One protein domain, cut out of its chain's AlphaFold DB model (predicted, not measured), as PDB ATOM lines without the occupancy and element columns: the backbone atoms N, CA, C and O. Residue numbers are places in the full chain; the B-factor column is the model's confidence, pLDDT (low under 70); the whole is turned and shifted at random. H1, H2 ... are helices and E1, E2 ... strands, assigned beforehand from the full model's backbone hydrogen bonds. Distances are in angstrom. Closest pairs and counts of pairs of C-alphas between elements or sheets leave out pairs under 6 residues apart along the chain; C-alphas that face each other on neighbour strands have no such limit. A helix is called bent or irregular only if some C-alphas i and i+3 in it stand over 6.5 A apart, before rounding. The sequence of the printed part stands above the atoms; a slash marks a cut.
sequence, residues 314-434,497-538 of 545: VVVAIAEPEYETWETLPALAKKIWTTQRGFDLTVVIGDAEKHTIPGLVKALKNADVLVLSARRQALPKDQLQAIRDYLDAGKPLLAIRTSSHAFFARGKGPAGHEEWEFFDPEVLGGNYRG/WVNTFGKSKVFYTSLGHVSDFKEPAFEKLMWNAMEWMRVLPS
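This is residues 314 to 434 and 497 to 538 of the 545 residues of the protein "Nicotinamidase" of Blastopirellula sp (UniProt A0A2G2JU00). A twisted sheet of six strands is the middle of this compact domain, with two long helices, H1 and H6, along one face. On the opposite face H5 stands up from the sheet. H2 and H3 touch each other and only graze the sheet, while H4 stands at its level. The printed part has 163 residues with six named helices and six named strands, in the order E1 H1 E2 H2 E3 H3 E4 H4 H5 E5 E6 H6; the class is mixed, and so is the sheet, E2 E1 E3 E4 E6 E5. The radius of gyration of the C-alphas is 14.5 A, and the spans are 43 by 35 by 29 A.

Begin at E1, residues 314 to 319; its parallel neighbours are E2, residues 344 to 349, with N 314 and O 344 2.8 A apart, and E3, residues 369 to 374, with N 317 and O 371 2.8 A apart. Beyond E3 come parallel E4, residues 397 to 400, with N 398 to O 370 at 2.9 A, and parallel E6, residues 504 to 509, with N 399 to O 507 at 2.9 A. E6 forms an antiparallel hairpin with edge strand E5, residues 497 to 501, with N 499 to O 506 at 2.8 A. H1, residues 325 to 339, runs along the strands at a height over the sheet of 9.0 A; its C-alpha 338 is 6.3 A from C-alpha 344, the closest pair with E2. H6, residues 520 to 533, lies over E4 on the same face, height 9.9 A. H1 and H6 only just touch, with 3 pairs of C-alphas within 8 A, the closest those of Ile 336 and Trp 527, 7.0 A. H5, residues 423 to 428, on the opposite face, touches H4, residues 401 to 405; C-alphas 404 and 424 are closest, 5.0 A. H2, residues 360 to 364, touches H3, residues 381 to 392; C-alphas 361 and 386 are closest, 5.6 A. E1, H1, E2 and E3, H3, E4 are strand-helix-strand units, two parallel neighbour strands with a helix between, each with a right-handed crossover; E2, H2, E3 is a split one, E1 between its strands, also right-handed. In H2, H3, H5 and H6 every O i to N i+4 pair is within hydrogen-bond range; H1 has 9 of 11, H4 0 of 1 but 2 of 2 O i to N i+3 pairs.

Find C-alpha 314 at (89.657, 122.029, 176.983), where E1 begins its 16.3 A; E2 spans 16.6 A, E3 15.6 A and E6 16.3 A. H1 runs 19.1 A from C-alpha 325 at (96.908, 136.105, 175.388), H3 16.2 A, and H6 20.0 A to C-alpha 533 at (99.051, 115.441, 178.914). H4 is only just irregular, with C-alphas 401 and 404 6.6 A apart.

The C-alphas of Ala 415 and Ser 538, the two farthest apart, are 45.3 A apart. Residues 435 to 496 are not printed, and C-alphas 434 and 497 are 17.5 A apart across the cut. The link from H4 to H5, 17 residues, is long. Mean pLDDT of the printed part is 93.7; look for values under 70 at residues 535 to 538.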
ATOM      1  N   VAL A 314      88.571 121.111 176.634       94.94
ATOM      2  CA  VAL A 314      89.657 122.029 176.983       94.94
ATOM      3  C   VAL A 314      89.074 123.335 177.503       94.94
ATOM      4  O   VAL A 314      88.316 124.011 176.805       94.94
ATOM      5  N   VAL A 315      89.465 123.723 178.717       98.12
ATOM      6  CA  VAL A 315      89.186 125.056 179.258       98.12
ATOM      7  C   VAL A 315      90.434 125.911 179.134       98.12
ATOM      8  O   VAL A 315      91.459 125.600 179.731       98.12
ATOM      9  N   VAL A 316      90.339 127.013 178.395       98.50
ATOM     10  CA  VAL A 316      91.380 128.043 178.337       98.50
ATOM     11  C   VAL A 316      90.975 129.176 179.273       98.50
ATOM     12  O   VAL A 316      90.031 129.912 178.983       98.50
ATOM     13  N   ALA A 317      91.670 129.295 180.404       98.44
ATOM     14  CA  ALA A 317      91.447 130.325 181.409       98.44
ATOM     15  C   ALA A 317      92.514 131.418 181.304       98.44
ATOM     16  O   ALA A 317      93.708 131.158 181.481       98.44
ATOM     17  N   ILE A 318      92.072 132.643 181.022       98.50
ATOM     18  CA  ILE A 318      92.946 133.783 180.739       98.50
ATOM     19  C   ILE A 318      92.644 134.900 181.729       98.50
ATOM     20  O   ILE A 318      91.495 135.291 181.865       98.50
ATOM     21  N   ALA A 319      93.655 135.424 182.411       96.88
ATOM     22  CA  ALA A 319      93.552 136.565 183.321       96.88
ATOM     23  C   ALA A 319      94.913 137.262 183.448       96.88
ATOM     24  O   ALA A 319      95.429 137.494 184.546       96.88
ATOM     25  N   GLU A 320      95.556 137.511 182.310       93.38
ATOM     26  CA  GLU A 320      96.815 138.238 182.236       93.38
ATOM     27  C   GLU A 320      96.663 139.449 181.297       93.38
ATOM     28  O   GLU A 320      96.117 139.283 180.209       93.38
ATOM     29  N   PRO A 321      97.080 140.661 181.715       91.56
ATOM     30  CA  PRO A 321      96.948 141.878 180.911       91.56
ATOM     31  C   PRO A 321      98.230 142.266 180.142       91.56
ATOM     32  O   PRO A 321      98.299 143.369 179.613       91.56
ATOM     33  N   GLU A 322      99.286 141.442 180.145       91.00
ATOM     34  CA  GLU A 322     100.640 141.838 179.713       91.00
ATOM     35  C   GLU A 322     100.994 141.372 178.293       91.00
ATOM     36  O   GLU A 322     101.715 142.078 177.591       91.00
ATOM     37  N   TYR A 323     100.513 140.203 177.869       92.44
ATOM     38  CA  TYR A 323     100.952 139.528 176.642       92.44
ATOM     39  C   TYR A 323      99.831 139.282 175.633       92.44
ATOM     40  O   TYR A 323     100.023 138.502 174.702       92.44
ATOM     41  N   GLU A 324      98.678 139.934 175.797       94.56
ATOM     42  CA  GLU A 324      97.552 139.853 174.855       94.56
ATOM     43  C   GLU A 324      97.107 138.404 174.585       94.56
ATOM     44  O   GLU A 324      96.621 138.052 173.503       94.56
ATOM     45  N   THR A 325      97.263 137.517 175.578       95.69
ATOM     46  CA  THR A 325      96.908 136.105 175.388       95.69
ATOM     47  C   THR A 325      95.410 135.907 175.213       95.69
ATOM     48  O   THR A 325      95.021 134.892 174.648       95.69
ATOM     49  N   TRP A 326      94.570 136.886 175.576       95.62
ATOM     50  CA  TRP A 326      93.132 136.880 175.281       95.62
ATOM     51  C   TRP A 326      92.810 136.874 173.778       95.62
ATOM     52  O   TRP A 326      91.712 136.461 173.411       95.62
ATOM     53  N   GLU A 327      93.748 137.261 172.908       95.56
ATOM     54  CA  GLU A 327      93.602 137.140 171.450       95.56
ATOM     55  C   GLU A 327      94.381 135.944 170.899       95.56
ATOM     56  O   GLU A 327      93.832 135.099 170.185       95.56
ATOM     57  N   THR A 328      95.667 135.852 171.244       96.88
ATOM     58  CA  THR A 328      96.595 134.901 170.615       96.88
ATOM     59  C   THR A 328      96.326 133.451 171.012       96.88
ATOM     60  O   THR A 328      96.299 132.567 170.148       96.88
ATOM     61  N   LEU A 329      96.066 133.189 172.297       96.81
ATOM     62  CA  LEU A 329      95.871 131.829 172.796       96.81
ATOM     63  C   LEU A 329      94.539 131.218 172.327       96.81
ATOM     64  O   LEU A 329      94.578 130.088 171.834       96.81
ATOM     65  N   PRO A 330      93.380 131.912 172.373       97.31
ATOM     66  CA  PRO A 330      92.140 131.402 171.790       97.31
ATOM     67  C   PRO A 330      92.233 131.137 170.286       97.31
ATOM     68  O   PRO A 330      91.698 130.132 169.815       97.31
ATOM     69  N   ALA A 331      92.922 131.999 169.529       96.50
ATOM     70  CA  ALA A 331      93.107 131.809 168.092       96.50
ATOM     71  C   ALA A 331      93.919 130.540 167.788       96.50
ATOM     72  O   ALA A 331      93.492 129.718 166.968       96.50
ATOM     73  N   LEU A 332      95.044 130.344 168.488       96.00
ATOM     74  CA  LEU A 332      95.854 129.133 168.371       96.00
ATOM     75  C   LEU A 332      95.053 127.896 168.796       96.00
ATOM     76  O   LEU A 332      94.942 126.951 168.020       96.00
ATOM     77  N   ALA A 333      94.433 127.925 169.981       94.94
ATOM     78  CA  ALA A 333      93.626 126.833 170.523       94.94
ATOM     79  C   ALA A 333      92.508 126.405 169.561       94.94
ATOM     80  O   ALA A 333      92.339 125.217 169.288       94.94
ATOM     81  N   LYS A 334      91.781 127.360 168.972       92.69
ATOM     82  CA  LYS A 334      90.751 127.063 167.972       92.69
ATOM     83  C   LYS A 334      91.348 126.397 166.735       92.69
ATOM     84  O   LYS A 334      90.790 125.415 166.254       92.69
ATOM     85  N   LYS A 335      92.467 126.914 166.218       89.25
ATOM     86  CA  LYS A 335      93.148 126.342 165.048       89.25
ATOM     87  C   LYS A 335      93.560 124.896 165.316       89.25
ATOM     88  O   LYS A 335      93.198 124.011 164.544       89.25
ATOM     89  N   ILE A 336      94.304 124.668 166.393       87.44
ATOM     90  CA  ILE A 336      95.018 123.407 166.573       87.44
ATOM     91  C   ILE A 336      94.236 122.386 167.403       87.44
ATOM     92  O   ILE A 336      94.263 121.204 167.100       87.44
ATOM     93  N   TRP A 337      93.458 122.800 168.399       88.88
ATOM     94  CA  TRP A 337      92.699 121.863 169.232       88.88
ATOM     95  C   TRP A 337      91.265 121.671 168.743       88.88
ATOM     96  O   TRP A 337      90.779 120.548 168.709       88.88
ATOM     97  N   THR A 338      90.582 122.716 168.286       86.56
ATOM     98  CA  THR A 338      89.211 122.542 167.777       86.56
ATOM     99  C   THR A 338      89.205 122.085 166.323       86.56
ATOM    100  O   THR A 338      88.776 120.973 166.034       86.56
ATOM    101  N   THR A 339      89.704 122.900 165.393       78.88
ATOM    102  CA  THR A 339      89.571 122.628 163.952       78.88
ATOM    103  C   THR A 339      90.342 121.382 163.523       78.88
ATOM    104  O   THR A 339      89.816 120.560 162.778       78.88
ATOM    105  N   GLN A 340      91.588 121.234 163.975       74.25
ATOM    106  CA  GLN A 340      92.437 120.114 163.558       74.25
ATOM    107  C   GLN A 340      92.204 118.841 164.385       74.25
ATOM    108  O   GLN A 340      92.378 117.741 163.863       74.25
ATOM    109  N   ARG A 341      91.808 118.970 165.660       75.88
ATOM    110  CA  ARG A 341      91.730 117.838 166.600       75.88
ATOM    111  C   ARG A 341      90.335 117.458 167.063       75.88
ATOM    112  O   ARG A 341      90.171 116.347 167.562       75.88
ATOM    113  N   GLY A 342      89.346 118.324 166.868       76.00
ATOM    114  CA  GLY A 342      87.968 118.082 167.288       76.00
ATOM    115  C   GLY A 342      87.742 118.223 168.794       76.00
ATOM    116  O   GLY A 342      86.779 117.668 169.309       76.00
ATOM    117  N   PHE A 343      88.616 118.922 169.522       86.31
ATOM    118  CA  PHE A 343      88.417 119.177 170.950       86.31
ATOM    119  C   PHE A 343      87.311 120.213 171.165       86.31
ATOM    120  O   PHE A 343      87.187 121.186 170.411       86.31
ATOM    121  N   ASP A 344      86.548 120.013 172.236       90.12
ATOM    122  CA  ASP A 344      85.528 120.948 172.692       90.12
ATOM    123  C   ASP A 344      86.201 122.044 173.523       90.12
ATOM    124  O   ASP A 344      86.744 121.793 174.601       90.12
ATOM    125  N   LEU A 345      86.226 123.261 172.981       94.94
ATOM    126  CA  LEU A 345      86.973 124.382 173.537       94.94
ATOM    127  C   LEU A 345      86.036 125.357 174.248       94.94
ATOM    128  O   LEU A 345      85.186 125.993 173.627       94.94
ATOM    129  N   THR A 346      86.266 125.558 175.544       97.75
ATOM    130  CA  THR A 346      85.647 126.628 176.333       97.75
ATOM    131  C   THR A 346      86.705 127.658 176.714       97.75
ATOM    132  O   THR A 346      87.675 127.336 177.393       97.75
ATOM    133  N   VAL A 347      86.513 128.916 176.316       98.31
ATOM    134  CA  VAL A 347      87.406 130.023 176.689       98.31
ATOM    135  C   VAL A 347      86.726 130.876 177.756       98.31
ATOM    136  O   VAL A 347      85.603 131.337 177.554       98.31
ATOM    137  N   VAL A 348      87.406 131.096 178.882       98.25
ATOM    138  CA  VAL A 348      86.974 132.012 179.945       98.25
ATOM    139  C   VAL A 348      88.029 133.100 180.126       98.25
ATOM    140  O   VAL A 348      89.189 132.819 180.424       98.25
ATOM    141  N   ILE A 349      87.623 134.350 179.908       97.81
ATOM    142  CA  ILE A 349      88.498 135.522 179.994       97.81
ATOM    143  C   ILE A 349      88.103 136.306 181.239       97.81
ATOM    144  O   ILE A 349      86.948 136.694 181.413       97.81
ATOM    145  N   GLY A 350      89.074 136.481 182.120       95.38
ATOM    146  CA  GLY A 350      88.954 137.199 183.365       95.38
ATOM    147  C   GLY A 350      89.189 138.689 183.220       95.38
ATOM    148  O   GLY A 350      89.849 139.167 182.301       95.38
ATOM    149  N   ASP A 351      88.656 139.411 184.193       91.81
ATOM    150  CA  ASP A 351      88.964 140.808 184.432       91.81
ATOM    151  C   ASP A 351      90.111 140.847 185.446       91.81
ATOM    152  O   ASP A 351      89.917 140.601 186.642       91.81
ATOM    153  N   ALA A 352      91.322 141.090 184.939       86.44
ATOM    154  CA  ALA A 352      92.539 141.044 185.739       86.44
ATOM    155  C   ALA A 352      92.583 142.129 186.828       86.44
ATOM    156  O   ALA A 352      93.265 141.926 187.831       86.44
ATOM    157  N   GLU A 353      91.861 143.244 186.653       88.06
ATOM    158  CA  GLU A 353      91.763 144.327 187.641       88.06
ATOM    159  C   GLU A 353      90.791 143.968 188.765       88.06
ATOM    160  O   GLU A 353      91.039 144.253 189.935       88.06
ATOM    161  N   LYS A 354      89.687 143.297 188.419       92.19
ATOM    162  CA  LYS A 354      88.723 142.777 189.401       92.19
ATOM    163  C   LYS A 354      89.154 141.457 190.032       92.19
ATOM    164  O   LYS A 354      88.434 140.934 190.876       92.19
ATOM    165  N   HIS A 355      90.293 140.922 189.606       96.50
ATOM    166  CA  HIS A 355      90.824 139.638 190.023       96.50
ATOM    167  C   HIS A 355      89.818 138.483 189.919       96.50
ATOM    168  O   HIS A 355      89.673 137.696 190.845       96.50
ATOM    169  N   THR A 356      89.093 138.375 188.807       96.75
ATOM    170  CA  THR A 356      88.041 137.357 188.645       96.75
ATOM    171  C   THR A 356      88.042 136.771 187.245       96.75
ATOM    172  O   THR A 356      88.317 137.471 186.273       96.75
ATOM    173  N   ILE A 357      87.684 135.493 187.132       97.88
ATOM    174  CA  ILE A 357      87.520 134.769 185.870       97.88
ATOM    175  C   ILE A 357      86.066 134.282 185.770       97.88
ATOM    176  O   ILE A 357      85.743 133.169 186.203       97.88
ATOM    177  N   PRO A 358      85.147 135.109 185.236       97.62
ATOM    178  CA  PRO A 358      83.739 134.752 185.137       97.62
ATOM    179  C   PRO A 358      83.528 133.434 184.381       97.62
ATOM    180  O   PRO A 358      84.086 133.205 183.313       97.62
ATOM    181  N   GLY A 359      82.702 132.553 184.946       97.31
ATOM    182  CA  GLY A 359      82.389 131.250 184.353       97.31
ATOM    183  C   GLY A 359      83.402 130.135 184.637       97.31
ATOM    184  O   GLY A 359      83.087 128.982 184.339       97.31
ATOM    185  N   LEU A 360      84.550 130.424 185.269       98.25
ATOM    186  CA  LEU A 360      85.603 129.435 185.540       98.25
ATOM    187  C   LEU A 360      85.086 128.204 186.299       98.25
ATOM    188  O   LEU A 360      85.285 127.080 185.847       98.25
ATOM    189  N   VAL A 361      84.366 128.407 187.408       98.31
ATOM    190  CA  VAL A 361      83.831 127.312 188.243       98.31
ATOM    191  C   VAL A 361      82.946 126.368 187.421       98.31
ATOM    192  O   VAL A 361      83.064 125.147 187.506       98.31
ATOM    193  N   LYS A 362      82.077 126.929 186.570       97.88
ATOM    194  CA  LYS A 362      81.198 126.144 185.693       97.88
ATOM    195  C   LYS A 362      82.000 125.390 184.631       97.88
ATOM    196  O   LYS A 362      81.685 124.232 184.361       97.88
ATOM    197  N   ALA A 363      82.999 126.038 184.037       97.50
ATOM    198  CA  ALA A 363      83.830 125.456 182.989       97.50
ATOM    199  C   ALA A 363      84.656 124.267 183.512       97.50
ATOM    200  O   ALA A 363      84.653 123.199 182.901       97.50
ATOM    201  N   LEU A 364      85.284 124.402 184.686       97.94
ATOM    202  CA  LEU A 364      86.159 123.369 185.257       97.94
ATOM    203  C   LEU A 364      85.429 122.081 185.661       97.94
ATOM    204  O   LEU A 364      86.038 121.011 185.648       97.94
ATOM    205  N   LYS A 365      84.122 122.143 185.951       94.62
ATOM    206  CA  LYS A 365      83.325 120.974 186.364       94.62
ATOM    207  C   LYS A 365      83.436 119.795 185.388       94.62
ATOM    208  O   LYS A 365      83.500 118.648 185.821       94.62
ATOM    209  N   ASN A 366      83.478 120.082 184.088       87.25
ATOM    210  CA  ASN A 366      83.513 119.075 183.026       87.25
ATOM    211  C   ASN A 366      84.800 119.128 182.190       87.25
ATOM    212  O   ASN A 366      84.844 118.497 181.142       87.25
ATOM    213  N   ALA A 367      85.804 119.900 182.607       94.12
ATOM    214  CA  ALA A 367      87.051 120.030 181.864       94.12
ATOM    215  C   ALA A 367      87.888 118.752 181.973       94.12
ATOM    216  O   ALA A 367      87.961 118.164 183.057       94.12
ATOM    217  N   ASP A 368      88.543 118.374 180.882       91.88
ATOM    218  CA  ASP A 368      89.559 117.321 180.844       91.88
ATOM    219  C   ASP A 368      90.967 117.916 180.901       91.88
ATOM    220  O   ASP A 368      91.854 117.310 181.488       91.88
ATOM    221  N   VAL A 369      91.168 119.106 180.319       95.44
ATOM    222  CA  VAL A 369      92.434 119.852 180.380       95.44
ATOM    223  C   VAL A 369      92.176 121.324 180.705       95.44
ATOM    224  O   VAL A 369      91.289 121.951 180.120       95.44
ATOM    225  N   LEU A 370      92.987 121.891 181.602       98.25
ATOM    226  CA  LEU A 370      93.054 123.321 181.881       98.25
ATOM    227  C   LEU A 370      94.294 123.900 181.201       98.25
ATOM    228  O   LEU A 370      95.411 123.447 181.438       98.25
ATOM    229  N   VAL A 371      94.090 124.928 180.386       98.62
ATOM    230  CA  VAL A 371      95.143 125.772 179.826       98.62
ATOM    231  C   VAL A 371      95.082 127.117 180.538       98.62
ATOM    232  O   VAL A 371      94.073 127.815 180.451       98.62
ATOM    233  N   LEU A 372      96.139 127.471 181.259       98.69
ATOM    234  CA  LEU A 372      96.183 128.645 182.119       98.69
ATOM    235  C   LEU A 372      97.145 129.704 181.569       98.69
ATOM    236  O   LEU A 372      98.314 129.424 181.296       98.69
ATOM    237  N   SER A 373      96.636 130.931 181.466       98.25
ATOM    238  CA  SER A 373      97.406 132.147 181.207       98.25
ATOM    239  C   SER A 373      96.933 133.243 182.161       98.25
ATOM    240  O   SER A 373      95.994 133.980 181.869       98.25
ATOM    241  N   ALA A 374      97.515 133.317 183.355       97.81
ATOM    242  CA  ALA A 374      97.068 134.242 184.395       97.81
ATOM    243  C   ALA A 374      98.247 134.952 185.049       97.81
ATOM    244  O   ALA A 374      99.333 134.388 185.163       97.81
ATOM    245  N   ARG A 375      98.025 136.181 185.526       97.31
ATOM    246  CA  ARG A 375      99.075 136.996 186.140       97.31
ATOM    247  C   ARG A 375      98.580 137.710 187.386       97.31
ATOM    248  O   ARG A 375      97.697 138.560 187.289       97.31
ATOM    249  N   ARG A 376      99.249 137.483 188.522       96.62
ATOM    250  CA  ARG A 376      99.083 138.273 189.761       96.62
ATOM    251  C   ARG A 376      97.615 138.423 190.196       96.62
ATOM    252  O   ARG A 376      97.190 139.495 190.611       96.62
ATOM    253  N   GLN A 377      96.846 137.351 190.077       97.25
ATOM    254  CA  GLN A 377      95.442 137.269 190.444       97.25
ATOM    255  C   GLN A 377      95.291 136.873 191.920       97.25
ATOM    256  O   GLN A 377      95.994 135.994 192.397       97.25
ATOM    257  N   ALA A 378      94.367 137.496 192.642       97.81
ATOM    258  CA  ALA A 378      93.852 136.991 193.908       97.81
ATOM    259  C   ALA A 378      92.388 136.667 193.638       97.81
ATOM    260  O   ALA A 378      91.595 137.592 193.576       97.81
ATOM    261  N   LEU A 379      92.044 135.413 193.352       98.12
ATOM    262  CA  LEU A 379      90.714 135.059 192.844       98.12
ATOM    263  C   LEU A 379      89.670 134.977 193.970       98.12
ATOM    264  O   LEU A 379      90.039 134.723 195.119       98.12
ATOM    265  N   PRO A 380      88.361 135.120 193.678       97.94
ATOM    266  CA  PRO A 380      87.314 134.721 194.607       97.94
ATOM    267  C   PRO A 380      87.550 133.297 195.122       97.94
ATOM    268  O   PRO A 380      88.036 132.434 194.383       97.94
ATOM    269  N   LYS A 381      87.195 133.043 196.387       97.88
ATOM    270  CA  LYS A 381      87.477 131.759 197.056       97.88
ATOM    271  C   LYS A 381      86.983 130.549 196.268       97.88
ATOM    272  O   LYS A 381      87.693 129.562 196.144       97.88
ATOM    273  N   ASP A 382      85.777 130.635 195.715       97.94
ATOM    274  CA  ASP A 382      85.158 129.569 194.926       97.94
ATOM    275  C   ASP A 382      85.911 129.294 193.616       97.94
ATOM    276  O   ASP A 382      86.075 128.139 193.227       97.94
ATOM    277  N   GLN A 383      86.420 130.334 192.955       98.31
ATOM    278  CA  GLN A 383      87.223 130.201 191.740       98.31
ATOM    279  C   GLN A 383      88.583 129.562 192.017       98.31
ATOM    280  O   GLN A 383      88.976 128.644 191.296       98.31
ATOM    281  N   LEU A 384      89.291 130.010 193.061       98.44
ATOM    282  CA  LEU A 384      90.573 129.408 193.426       98.44
ATOM    283  C   LEU A 384      90.385 127.962 193.901       98.44
ATOM    284  O   LEU A 384      91.149 127.088 193.495       98.44
ATOM    285  N   GLN A 385      89.341 127.691 194.691       98.50
ATOM    286  CA  GLN A 385      89.001 126.337 195.131       98.50
ATOM    287  C   GLN A 385      88.670 125.419 193.950       98.50
ATOM    288  O   GLN A 385      89.149 124.293 193.915       98.50
ATOM    289  N   ALA A 386      87.950 125.899 192.930       98.56
ATOM    290  CA  ALA A 386      87.666 125.097 191.741       98.56
ATOM    291  C   ALA A 386      88.942 124.663 190.992       98.56
ATOM    292  O   ALA A 386      88.978 123.564 190.438       98.56
ATOM    293  N   ILE A 387      89.997 125.490 190.987       98.62
ATOM    294  CA  ILE A 387      91.307 125.109 190.429       98.62
ATOM    295  C   ILE A 387      91.966 124.024 191.288       98.62
ATOM    296  O   ILE A 387      92.525 123.076 190.738       98.62
ATOM    297  N   ARG A 388      91.882 124.131 192.622       98.44
ATOM    298  CA  ARG A 388      92.398 123.108 193.549       98.44
ATOM    299  C   ARG A 388      91.710 121.771 193.324       98.44
ATOM    300  O   ARG A 388      92.383 120.798 193.009       98.44
ATOM    301  N   ASP A 389      90.381 121.764 193.364       98.38
ATOM    302  CA  ASP A 389      89.566 120.562 193.177       98.38
ATOM    303  C   ASP A 389      89.851 119.893 191.821       98.38
ATOM    304  O   ASP A 389      89.928 118.668 191.718       98.38
ATOM    305  N   TYR A 390      90.044 120.698 190.768       98.25
ATOM    306  CA  TYR A 390      90.414 120.217 189.439       98.25
ATOM    307  C   TYR A 390      91.774 119.494 189.436       98.25
ATOM    308  O   TYR A 390      91.893 118.401 188.875       98.25
ATOM    309  N   LEU A 391      92.793 120.085 190.068       97.88
ATOM    310  CA  LEU A 391      94.139 119.512 190.148       97.88
ATOM    311  C   LEU A 391      94.189 118.285 191.071       97.88
ATOM    312  O   LEU A 391      94.821 117.287 190.721       97.88
ATOM    313  N   ASP A 392      93.472 118.319 192.196       96.94
ATOM    314  CA  ASP A 392      93.360 117.213 193.155       96.94
ATOM    315  C   ASP A 392      92.648 115.996 192.544       96.94
ATOM    316  O   ASP A 392      92.983 114.848 192.851       96.94
ATOM    317  N   ALA A 393      91.734 116.224 191.593       95.31
ATOM    318  CA  ALA A 393      91.146 115.171 190.765       95.31
ATOM    319  C   ALA A 393      92.149 114.531 189.778       95.31
ATOM    320  O   ALA A 393      91.795 113.588 189.070       95.31
ATOM    321  N   GLY A 394      93.396 115.012 189.726       94.38
ATOM    322  CA  GLY A 394      94.459 114.488 188.872       94.38
ATOM    323  C   GLY A 394      94.376 114.948 187.421       94.38
ATOM    324  O   GLY A 394      95.007 114.342 186.556       94.38
ATOM    325  N   LYS A 395      93.593 115.990 187.129       94.88
ATOM    326  CA  LYS A 395      93.374 116.433 185.753       94.88
ATOM    327  C   LYS A 395      94.543 117.294 185.247       94.88
ATOM    328  O   LYS A 395      95.077 118.088 186.024       94.88
ATOM    329  N   PRO A 396      94.966 117.154 183.978       96.69
ATOM    330  CA  PRO A 396      96.144 117.842 183.453       96.69
ATOM    331  C   PRO A 396      96.073 119.376 183.415       96.69
ATOM    332  O   PRO A 396      95.000 119.956 183.224       96.69
ATOM    333  N   LEU A 397      97.241 120.019 183.514       98.44
ATOM    334  CA  LEU A 397      97.420 121.474 183.426       98.44
ATOM    335  C   LEU A 397      98.523 121.849 182.423       98.44
ATOM    336  O   LEU A 397      99.684 121.477 182.598       98.44
ATOM    337  N   LEU A 398      98.169 122.683 181.441       98.62
ATOM    338  CA  LEU A 398      99.099 123.413 180.580       98.62
ATOM    339  C   LEU A 398      99.174 124.866 181.060       98.62
ATOM    340  O   LEU A 398      98.184 125.585 180.984       98.62
ATOM    341  N   ALA A 399     100.329 125.331 181.524       98.56
ATOM    342  CA  ALA A 399     100.503 126.708 181.987       98.56
ATOM    343  C   ALA A 399     101.544 127.465 181.148       98.56
ATOM    344  O   ALA A 399     102.604 126.924 180.831       98.56
ATOM    345  N   ILE A 400     101.258 128.727 180.808       98.00
ATOM    346  CA  ILE A 400     102.165 129.562 180.000       98.00
ATOM    347  C   ILE A 400     102.547 130.875 180.693       98.00
ATOM    348  O   ILE A 400     101.785 131.403 181.514       98.00
ATOM    349  N   ARG A 401     103.728 131.407 180.344       95.94
ATOM    350  CA  ARG A 401     104.280 132.712 180.763       95.94
ATOM    351  C   ARG A 401     104.047 133.033 182.242       95.94
ATOM    352  O   ARG A 401     104.672 132.481 183.145       95.94
ATOM    353  N   THR A 402     103.167 133.994 182.488       97.25
ATOM    354  CA  THR A 402     102.939 134.640 183.774       97.25
ATOM    355  C   THR A 402     102.254 133.720 184.770       97.25
ATOM    356  O   THR A 402     102.205 134.047 185.954       97.25
ATOM    357  N   SER A 403     101.834 132.530 184.331       98.19
ATOM    358  CA  SER A 403     101.228 131.522 185.194       98.19
ATOM    359  C   SER A 403     102.164 131.027 186.301       98.19
ATOM    360  O   SER A 403     101.690 130.632 187.363       98.19
ATOM    361  N   SER A 404     103.484 131.164 186.121       98.00
ATOM    362  CA  SER A 404     104.497 131.001 187.185       98.00
ATOM    363  C   SER A 404     104.342 131.973 188.359       98.00
ATOM    364  O   SER A 404     105.005 131.880 189.384       98.00
ATOM    365  N   HIS A 405     103.459 132.948 188.230       97.25
ATOM    366  CA  HIS A 405     103.030 133.819 189.304       97.25
ATOM    367  C   HIS A 405     101.554 134.196 189.118       97.25
ATOM    368  O   HIS A 405     101.154 135.347 189.344       97.25
ATOM    369  N   ALA A 406     100.757 133.201 188.703       97.56
ATOM    370  CA  ALA A 406      99.337 133.327 188.404       97.56
ATOM    371  C   ALA A 406      98.561 133.923 189.568       97.56
ATOM    372  O   ALA A 406      97.863 134.911 189.378       97.56
ATOM    373  N   PHE A 407      98.707 133.340 190.761       98.12
ATOM    374  CA  PHE A 407      97.786 133.550 191.877       98.12
ATOM    375  C   PHE A 407      98.409 134.279 193.070       98.12
ATOM    376  O   PHE A 407      97.970 134.111 194.204       98.12
ATOM    377  N   PHE A 408      99.460 135.067 192.830       96.31
ATOM    378  CA  PHE A 408     100.125 135.848 193.871       96.31
ATOM    379  C   PHE A 408     100.097 137.338 193.533       96.31
ATOM    380  O   PHE A 408     101.023 137.862 192.897       96.31
ATOM    381  N   ALA A 409      99.030 138.019 193.955       95.06
ATOM    382  CA  ALA A 409      98.850 139.465 193.822       95.06
ATOM    383  C   ALA A 409      99.680 140.272 194.842       95.06
ATOM    384  O   ALA A 409      99.639 141.505 194.830       95.06
ATOM    385  N   ARG A 410     100.493 139.597 195.669       94.50
ATOM    386  CA  ARG A 410     101.378 140.197 196.683       94.50
ATOM    387  C   ARG A 410     100.584 140.902 197.782       94.50
ATOM    388  O   ARG A 410     100.949 142.002 198.198       94.50
ATOM    389  N   GLY A 411      99.476 140.293 198.197       92.31
ATOM    390  CA  GLY A 411      98.585 140.829 199.224       92.31
ATOM    391  C   GLY A 411      97.750 142.025 198.763       92.31
ATOM    392  O   GLY A 411      97.196 142.733 199.599       92.31
ATOM    393  N   LYS A 412      97.679 142.287 197.451       91.50
ATOM    394  CA  LYS A 412      96.898 143.396 196.873       91.50
ATOM    395  C   LYS A 412      95.505 142.978 196.400       91.50
ATOM    396  O   LYS A 412      94.825 143.775 195.762       91.50
ATOM    397  N   GLY A 413      95.096 141.742 196.685       90.31
ATOM    398  CA  GLY A 413      93.779 141.236 196.321       90.31
ATOM    399  C   GLY A 413      92.622 141.989 196.999       90.31
ATOM    400  O   GLY A 413      92.789 142.500 198.111       90.31
ATOM    401  N   PRO A 414      91.429 142.039 196.375       93.62
ATOM    402  CA  PRO A 414      90.240 142.592 197.013       93.62
ATOM    403  C   PRO A 414      89.806 141.755 198.227       93.62
ATOM    404  O   PRO A 414      90.091 140.560 198.328       93.62
ATOM    405  N   ALA A 415      89.045 142.355 199.145       91.88
ATOM    406  CA  ALA A 415      88.482 141.624 200.282       91.88
ATOM    407  C   ALA A 415      87.646 140.413 199.814       91.88
ATOM    408  O   ALA A 415      86.932 140.481 198.812       91.88
ATOM    409  N   GLY A 416      87.744 139.293 200.535       88.75
ATOM    410  CA  GLY A 416      87.041 138.052 200.190       88.75
ATOM    411  C   GLY A 416      87.681 137.229 199.065       88.75
ATOM    412  O   GLY A 416      87.140 136.179 198.729       88.75
ATOM    413  N   HIS A 417      88.817 137.664 198.518       96.62
ATOM    414  CA  HIS A 417      89.607 136.896 197.558       96.62
ATOM    415  C   HIS A 417      90.751 136.154 198.261       96.62
ATOM    416  O   HIS A 417      91.106 136.465 199.402       96.62
ATOM    417  N   GLU A 418      91.316 135.161 197.586       97.56
ATOM    418  CA  GLU A 418      92.429 134.348 198.067       97.56
ATOM    419  C   GLU A 418      93.579 134.317 197.061       97.56
ATOM    420  O   GLU A 418      93.402 134.450 195.849       97.56
ATOM    421  N   GLU A 419      94.779 134.121 197.597       97.94
ATOM    422  CA  GLU A 419      96.014 133.969 196.838       97.94
ATOM    423  C   GLU A 419      96.570 132.553 197.029       97.94
ATOM    424  O   GLU A 419      96.331 131.886 198.038       97.94
ATOM    425  N   TRP A 420      97.342 132.095 196.052       98.06
ATOM    426  CA  TRP A 420      98.149 130.887 196.134       98.06
ATOM    427  C   TRP A 420      99.596 131.256 195.819       98.06
ATOM    428  O   TRP A 420     100.081 131.078 194.704       98.06
ATOM    429  N   GLU A 421     100.277 131.811 196.824       95.94
ATOM    430  CA  GLU A 421     101.646 132.327 196.707       95.94
ATOM    431  C   GLU A 421     102.624 131.290 196.139       95.94
ATOM    432  O   GLU A 421     103.412 131.596 195.245       95.94
ATOM    433  N   PHE A 422     102.511 130.045 196.602       97.00
ATOM    434  CA  PHE A 422     103.409 128.948 196.248       97.00
ATOM    435  C   PHE A 422     102.910 128.077 195.085       97.00
ATOM    436  O   PHE A 422     103.419 126.977 194.891       97.00
ATOM    437  N   PHE A 423     101.964 128.565 194.272       98.50
ATOM    438  CA  PHE A 423     101.438 127.814 193.124       98.50
ATOM    439  C   PHE A 423     102.541 127.314 192.174       98.50
ATOM    440  O   PHE A 423     102.500 126.175 191.720       98.50
ATOM    441  N   ASP A 424     103.547 128.141 191.889       98.38
ATOM    442  CA  ASP A 424     104.648 127.768 190.995       98.38
ATOM    443  C   ASP A 424     105.523 126.631 191.547       98.38
ATOM    444  O   ASP A 424     105.592 125.589 190.895       98.38
ATOM    445  N   PRO A 425     106.128 126.733 192.744       97.75
ATOM    446  CA  PRO A 425     106.926 125.633 193.286       97.75
ATOM    447  C   PRO A 425     106.115 124.383 193.644       97.75
ATOM    448  O   PRO A 425     106.667 123.285 193.581       97.75
ATOM    449  N   GLU A 426     104.833 124.513 193.999       97.50
ATOM    450  CA  GLU A 426     103.989 123.366 194.356       97.50
ATOM    451  C   GLU A 426     103.437 122.639 193.125       97.50
ATOM    452  O   GLU A 426     103.552 121.418 193.032       97.50
ATOM    453  N   VAL A 427     102.847 123.372 192.176       98.56
ATOM    454  CA  VAL A 427     102.101 122.788 191.050       98.56
ATOM    455  C   VAL A 427     102.953 122.734 189.792       98.56
ATOM    456  O   VAL A 427     103.103 121.675 189.178       98.56
ATOM    457  N   LEU A 428     103.535 123.864 189.394       98.62
ATOM    458  CA  LEU A 428     104.303 123.944 188.151       98.62
ATOM    459  C   LEU A 428     105.692 123.317 188.302       98.62
ATOM    460  O   LEU A 428     106.241 122.814 187.328       98.62
ATOM    461  N   GLY A 429     106.244 123.303 189.514       98.19
ATOM    462  CA  GLY A 429     107.594 122.835 189.815       98.19
ATOM    463  C   GLY A 429     108.687 123.851 189.470       98.19
ATOM    464  O   GLY A 429     109.851 123.465 189.359       98.19
ATOM    465  N   GLY A 430     108.320 125.119 189.272       97.75
ATOM    466  CA  GLY A 430     109.240 126.230 189.034       97.75
ATOM    467  C   GLY A 430     109.670 126.952 190.310       97.75
ATOM    468  O   GLY A 430     109.359 126.548 191.431       97.75
ATOM    469  N   ASN A 431     110.421 128.033 190.137       97.44
ATOM    470  CA  ASN A 431     110.772 128.959 191.209       97.44
ATOM    471  C   ASN A 431     110.968 130.369 190.645       97.44
ATOM    472  O   ASN A 431     112.089 130.879 190.578       97.44
ATOM    473  N   TYR A 432     109.885 130.977 190.174       97.31
ATOM    474  CA  TYR A 432     109.915 132.291 189.553       97.31
ATOM    475  C   TYR A 432     110.399 133.374 190.521       97.31
ATOM    476  O   TYR A 432     109.743 133.706 191.513       97.31
ATOM    477  N   ARG A 433     111.530 133.992 190.178       95.06
ATOM    478  CA  ARG A 433     112.179 135.050 190.976       95.06
ATOM    479  C   ARG A 433     112.231 136.402 190.278       95.06
ATOM    480  O   ARG A 433     112.700 137.378 190.858       95.06
ATOM    481  N   GLY A 434     111.715 136.474 189.056       95.19
ATOM    482  CA  GLY A 434     111.799 137.650 188.207       95.19
ATOM    483  C   GLY A 434     112.234 137.278 186.799       95.19
ATOM    484  O   GLY A 434     112.089 136.136 186.358       95.19
ATOM    485  N   TRP A 497     109.257 122.807 180.871       98.56
ATOM    486  CA  TRP A 497     109.444 121.599 181.666       98.56
ATOM    487  C   TRP A 497     108.115 120.890 181.932       98.56
ATOM    488  O   TRP A 497     107.034 121.467 181.805       98.56
ATOM    489  N   VAL A 498     108.216 119.621 182.320       98.38
ATOM    490  CA  VAL A 498     107.091 118.837 182.845       98.38
ATOM    491  C   VAL A 498     107.231 118.662 184.351       98.38
ATOM    492  O   VAL A 498     108.351 118.612 184.859       98.38
ATOM    493  N   ASN A 499     106.112 118.548 185.059       98.12
ATOM    494  CA  ASN A 499     106.046 118.246 186.486       98.12
ATOM    495  C   ASN A 499     104.849 117.323 186.782       98.12
ATOM    496  O   ASN A 499     104.012 117.052 185.917       98.12
ATOM    497  N   THR A 500     104.765 116.822 188.012       95.31
ATOM    498  CA  THR A 500     103.585 116.120 188.529       95.31
ATOM    499  C   THR A 500     103.133 116.771 189.830       95.31
ATOM    500  O   THR A 500     103.945 116.961 190.733       95.31
ATOM    501  N   PHE A 501     101.838 117.069 189.935       95.69
ATOM    502  CA  PHE A 501     101.197 117.527 191.170       95.69
ATOM    503  C   PHE A 501     100.115 116.523 191.574       95.69
ATOM    504  O   PHE A 501      99.091 116.394 190.904       95.69
ATOM    505  N   GLY A 502     100.358 115.743 192.631       94.81
ATOM    506  CA  GLY A 502      99.504 114.601 192.959       94.81
ATOM    507  C   GLY A 502      99.454 113.601 191.797       94.81
ATOM    508  O   GLY A 502     100.454 112.956 191.493       94.81
ATOM    509  N   LYS A 503      98.292 113.482 191.141       92.56
ATOM    510  CA  LYS A 503      98.105 112.679 189.913       92.56
ATOM    511  C   LYS A 503      98.070 113.520 188.630       92.56
ATOM    512  O   LYS A 503      98.018 112.955 187.542       92.56
ATOM    513  N   SER A 504      98.078 114.847 188.748       94.38
ATOM    514  CA  SER A 504      98.003 115.763 187.614       94.38
ATOM    515  C   SER A 504      99.326 115.797 186.853       94.38
ATOM    516  O   SER A 504     100.384 116.053 187.437       94.38
ATOM    517  N   LYS A 505      99.259 115.563 185.537       95.38
ATOM    518  CA  LYS A 505     100.349 115.868 184.605       95.38
ATOM    519  C   LYS A 505     100.379 117.372 184.354       95.38
ATOM    520  O   LYS A 505      99.374 117.947 183.933       95.38
ATOM    521  N   VAL A 506     101.538 117.987 184.560       98.25
ATOM    522  CA  VAL A 506     101.720 119.426 184.371       98.25
ATOM    523  C   VAL A 506     102.782 119.670 183.309       98.25
ATOM    524  O   VAL A 506     103.878 119.117 183.385       98.25
ATOM    525  N   PHE A 507     102.472 120.523 182.339       98.62
ATOM    526  CA  PHE A 507     103.457 121.127 181.448       98.62
ATOM    527  C   PHE A 507     103.438 122.637 181.645       98.62
ATOM    528  O   PHE A 507     102.380 123.269 181.584       98.62
ATOM    529  N   TYR A 508     104.615 123.217 181.849       98.75
ATOM    530  CA  TYR A 508     104.781 124.659 181.904       98.75
ATOM    531  C   TYR A 508     105.800 125.123 180.869       98.75
ATOM    532  O   TYR A 508     106.836 124.484 180.662       98.75
ATOM    533  N   THR A 509     105.539 126.287 180.275       98.31
ATOM    534  CA  THR A 509     106.547 127.034 179.525       98.31
ATOM    535  C   THR A 509     106.522 128.525 179.856       98.31
ATOM    536  O   THR A 509     105.468 129.148 179.946       98.31
ATOM    537  N   SER A 510     107.704 129.129 180.007       97.50
ATOM    538  CA  SER A 510     107.864 130.582 180.112       97.50
ATOM    539  C   SER A 510     107.850 131.281 178.747       97.50
ATOM    540  O   SER A 510     108.107 132.484 178.690       97.50
ATOM    541  N   LEU A 511     107.604 130.543 177.660       96.00
ATOM    542  CA  LEU A 511     107.294 131.061 176.325       96.00
ATOM    543  C   LEU A 511     105.792 131.374 176.222       96.00
ATOM    544  O   LEU A 511     105.008 130.957 177.077       96.00
ATOM    545  N   GLY A 512     105.398 132.139 175.206       94.19
ATOM    546  CA  GLY A 512     104.033 132.648 175.017       94.19
ATOM    547  C   GLY A 512     103.954 134.177 174.985       94.19
ATOM    548  O   GLY A 512     102.939 134.755 175.360       94.19
ATOM    549  N   HIS A 513     105.031 134.853 174.584       95.06
ATOM    550  CA  HIS A 513     104.946 136.230 174.104       95.06
ATOM    551  C   HIS A 513     104.169 136.263 172.774       95.06
ATOM    552  O   HIS A 513     104.204 135.286 172.028       95.06
ATOM    553  N   VAL A 514     103.530 137.385 172.418       94.50
ATOM    554  CA  VAL A 514     102.736 137.538 171.173       94.50
ATOM    555  C   VAL A 514     103.490 137.071 169.919       94.50
ATOM    556  O   VAL A 514     102.895 136.531 168.988       94.50
ATOM    557  N   SER A 515     104.813 137.254 169.884       92.75
ATOM    558  CA  SER A 515     105.662 136.777 168.786       92.75
ATOM    559  C   SER A 515     105.787 135.255 168.729       92.75
ATOM    560  O   SER A 515     105.821 134.712 167.635       92.75
ATOM    561  N   ASP A 516     105.827 134.566 169.874       94.50
ATOM    562  CA  ASP A 516     106.002 133.110 169.927       94.50
ATOM    563  C   ASP A 516     104.822 132.400 169.253       94.50
ATOM    564  O   ASP A 516     105.011 131.419 168.550       94.50
ATOM    565  N   PHE A 517     103.604 132.943 169.365       94.50
ATOM    566  CA  PHE A 517     102.411 132.402 168.698       94.50
ATOM    567  C   PHE A 517     102.477 132.424 167.163       94.50
ATOM    568  O   PHE A 517     101.644 131.794 166.512       94.50
ATOM    569  N   LYS A 518     103.440 133.144 166.576       91.62
ATOM    570  CA  LYS A 518     103.685 133.170 165.126       91.62
ATOM    571  C   LYS A 518     104.683 132.100 164.684       91.62
ATOM    572  O   LYS A 518     104.807 131.854 163.487       91.62
ATOM    573  N   GLU A 519     105.370 131.467 165.632       92.88
ATOM    574  CA  GLU A 519     106.431 130.507 165.364       92.88
ATOM    575  C   GLU A 519     105.862 129.084 165.248       92.88
ATOM    576  O   GLU A 519     105.246 128.583 166.198       92.88
ATOM    577  N   PRO A 520     106.109 128.369 164.133       91.94
ATOM    578  CA  PRO A 520     105.655 126.987 163.966       91.94
ATOM    579  C   PRO A 520     106.148 126.048 165.073       91.94
ATOM    580  O   PRO A 520     105.444 125.114 165.458       91.94
ATOM    581  N   ALA A 521     107.340 126.311 165.615       92.31
ATOM    582  CA  ALA A 521     107.914 125.540 166.711       92.31
ATOM    583  C   ALA A 521     107.093 125.666 168.004       92.31
ATOM    584  O   ALA A 521     106.842 124.665 168.672       92.31
ATOM    585  N   PHE A 522     106.616 126.869 168.336       94.75
ATOM    586  CA  PHE A 522     105.768 127.077 169.509       94.75
ATOM    587  C   PHE A 522     104.387 126.440 169.318       94.75
ATOM    588  O   PHE A 522     103.901 125.750 170.211       94.75
ATOM    589  N   GLU A 523     103.784 126.583 168.133       94.19
ATOM    590  CA  GLU A 523     102.539 125.883 167.788       94.19
ATOM    591  C   GLU A 523     102.679 124.361 167.961       94.19
ATOM    592  O   GLU A 523     101.842 123.724 168.607       94.19
ATOM    593  N   LYS A 524     103.773 123.782 167.449       90.88
ATOM    594  CA  LYS A 524     104.059 122.347 167.560       90.88
ATOM    595  C   LYS A 524     104.341 121.914 169.002       90.88
ATOM    596  O   LYS A 524     103.880 120.849 169.408       90.88
ATOM    597  N   LEU A 525     105.022 122.741 169.795       94.88
ATOM    598  CA  LEU A 525     105.221 122.497 171.225       94.88
ATOM    599  C   LEU A 525     103.880 122.416 171.965       94.88
ATOM    600  O   LEU A 525     103.640 121.460 172.699       94.88
ATOM    601  N   MET A 526     102.994 123.392 171.745       96.25
ATOM    602  CA  MET A 526     101.670 123.450 172.378       96.25
ATOM    603  C   MET A 526     100.788 122.271 171.959       96.25
ATOM    604  O   MET A 526     100.070 121.709 172.790       96.25
ATOM    605  N   TRP A 527     100.879 121.858 170.693       91.69
ATOM    606  CA  TRP A 527     100.260 120.630 170.203       91.69
ATOM    607  C   TRP A 527     100.749 119.408 170.972       91.69
ATOM    608  O   TRP A 527      99.955 118.721 171.609       91.69
ATOM    609  N   ASN A 528     102.056 119.147 170.940       89.62
ATOM    610  CA  ASN A 528     102.622 117.935 171.516       89.62
ATOM    611  C   ASN A 528     102.447 117.893 173.046       89.62
ATOM    612  O   ASN A 528     102.247 116.822 173.613       89.62
ATOM    613  N   ALA A 529     102.483 119.047 173.722       93.31
ATOM    614  CA  ALA A 529     102.205 119.150 175.152       93.31
ATOM    615  C   ALA A 529     100.781 118.686 175.485       93.31
ATOM    616  O   ALA A 529     100.601 117.860 176.381       93.31
ATOM    617  N   MET A 530      99.782 119.168 174.741       91.00
ATOM    618  CA  MET A 530      98.391 118.741 174.906       91.00
ATOM    619  C   MET A 530      98.235 117.227 174.684       91.00
ATOM    620  O   MET A 530      97.555 116.555 175.458       91.00
ATOM    621  N   GLU A 531      98.928 116.676 173.685       82.19
ATOM    622  CA  GLU A 531      98.930 115.237 173.401       82.19
ATOM    623  C   GLU A 531      99.569 114.393 174.497       82.19
ATOM    624  O   GLU A 531      99.046 113.343 174.849       82.19
ATOM    625  N   TRP A 532     100.681 114.852 175.062       85.25
ATOM    626  CA  TRP A 532     101.366 114.142 176.138       85.25
ATOM    627  C   TRP A 532     100.561 114.146 177.452       85.25
ATOM    628  O   TRP A 532     100.620 113.199 178.250       85.25
ATOM    629  N   MET A 533      99.818 115.231 177.690       85.88
ATOM    630  CA  MET A 533      99.051 115.441 178.914       85.88
ATOM    631  C   MET A 533      97.696 114.754 178.916       85.88
ATOM    632  O   MET A 533      97.301 114.237 179.964       85.88
ATOM    633  N   ARG A 534      96.974 114.777 177.792       73.06
ATOM    634  CA  ARG A 534      95.627 114.209 177.733       73.06
ATOM    635  C   ARG A 534      95.660 112.716 178.053       73.06
ATOM    636  O   ARG A 534      96.623 112.018 177.751       73.06
ATOM    637  N   VAL A 535      94.586 112.245 178.668       61.38
ATOM    638  CA  VAL A 535      94.336 110.819 178.868       61.38
ATOM    639  C   VAL A 535      93.314 110.433 177.813       61.38
ATOM    640  O   VAL A 535      92.200 110.960 177.813       61.38
ATOM    641  N   LEU A 536      93.703 109.586 176.866       52.28
ATOM    642  CA  LEU A 536      92.754 109.038 175.912       52.28
ATOM    643  C   LEU A 536      91.801 108.082 176.640       52.28
ATOM    644  O   LEU A 536      92.225 107.362 177.543       52.28
ATOM    645  N   PRO A 537      90.533 107.978 176.216       45.94
ATOM    646  CA  PRO A 537      89.651 106.924 176.700       45.94
ATOM    647  C   PRO A 537      90.252 105.516 176.553       45.94
ATOM    648  O   PRO A 537      90.059 104.690 177.441       45.94
ATOM    649  N   SER A 538      91.038 105.264 175.496       41.75
ATOM    650  CA  SER A 538      91.785 104.011 175.294       41.75
ATOM    651  C   SER A 538      92.800 103.726 176.405       41.75
ATOM    652  O   SER A 538      92.981 102.569 176.765       41.75
TER     653      SER A 538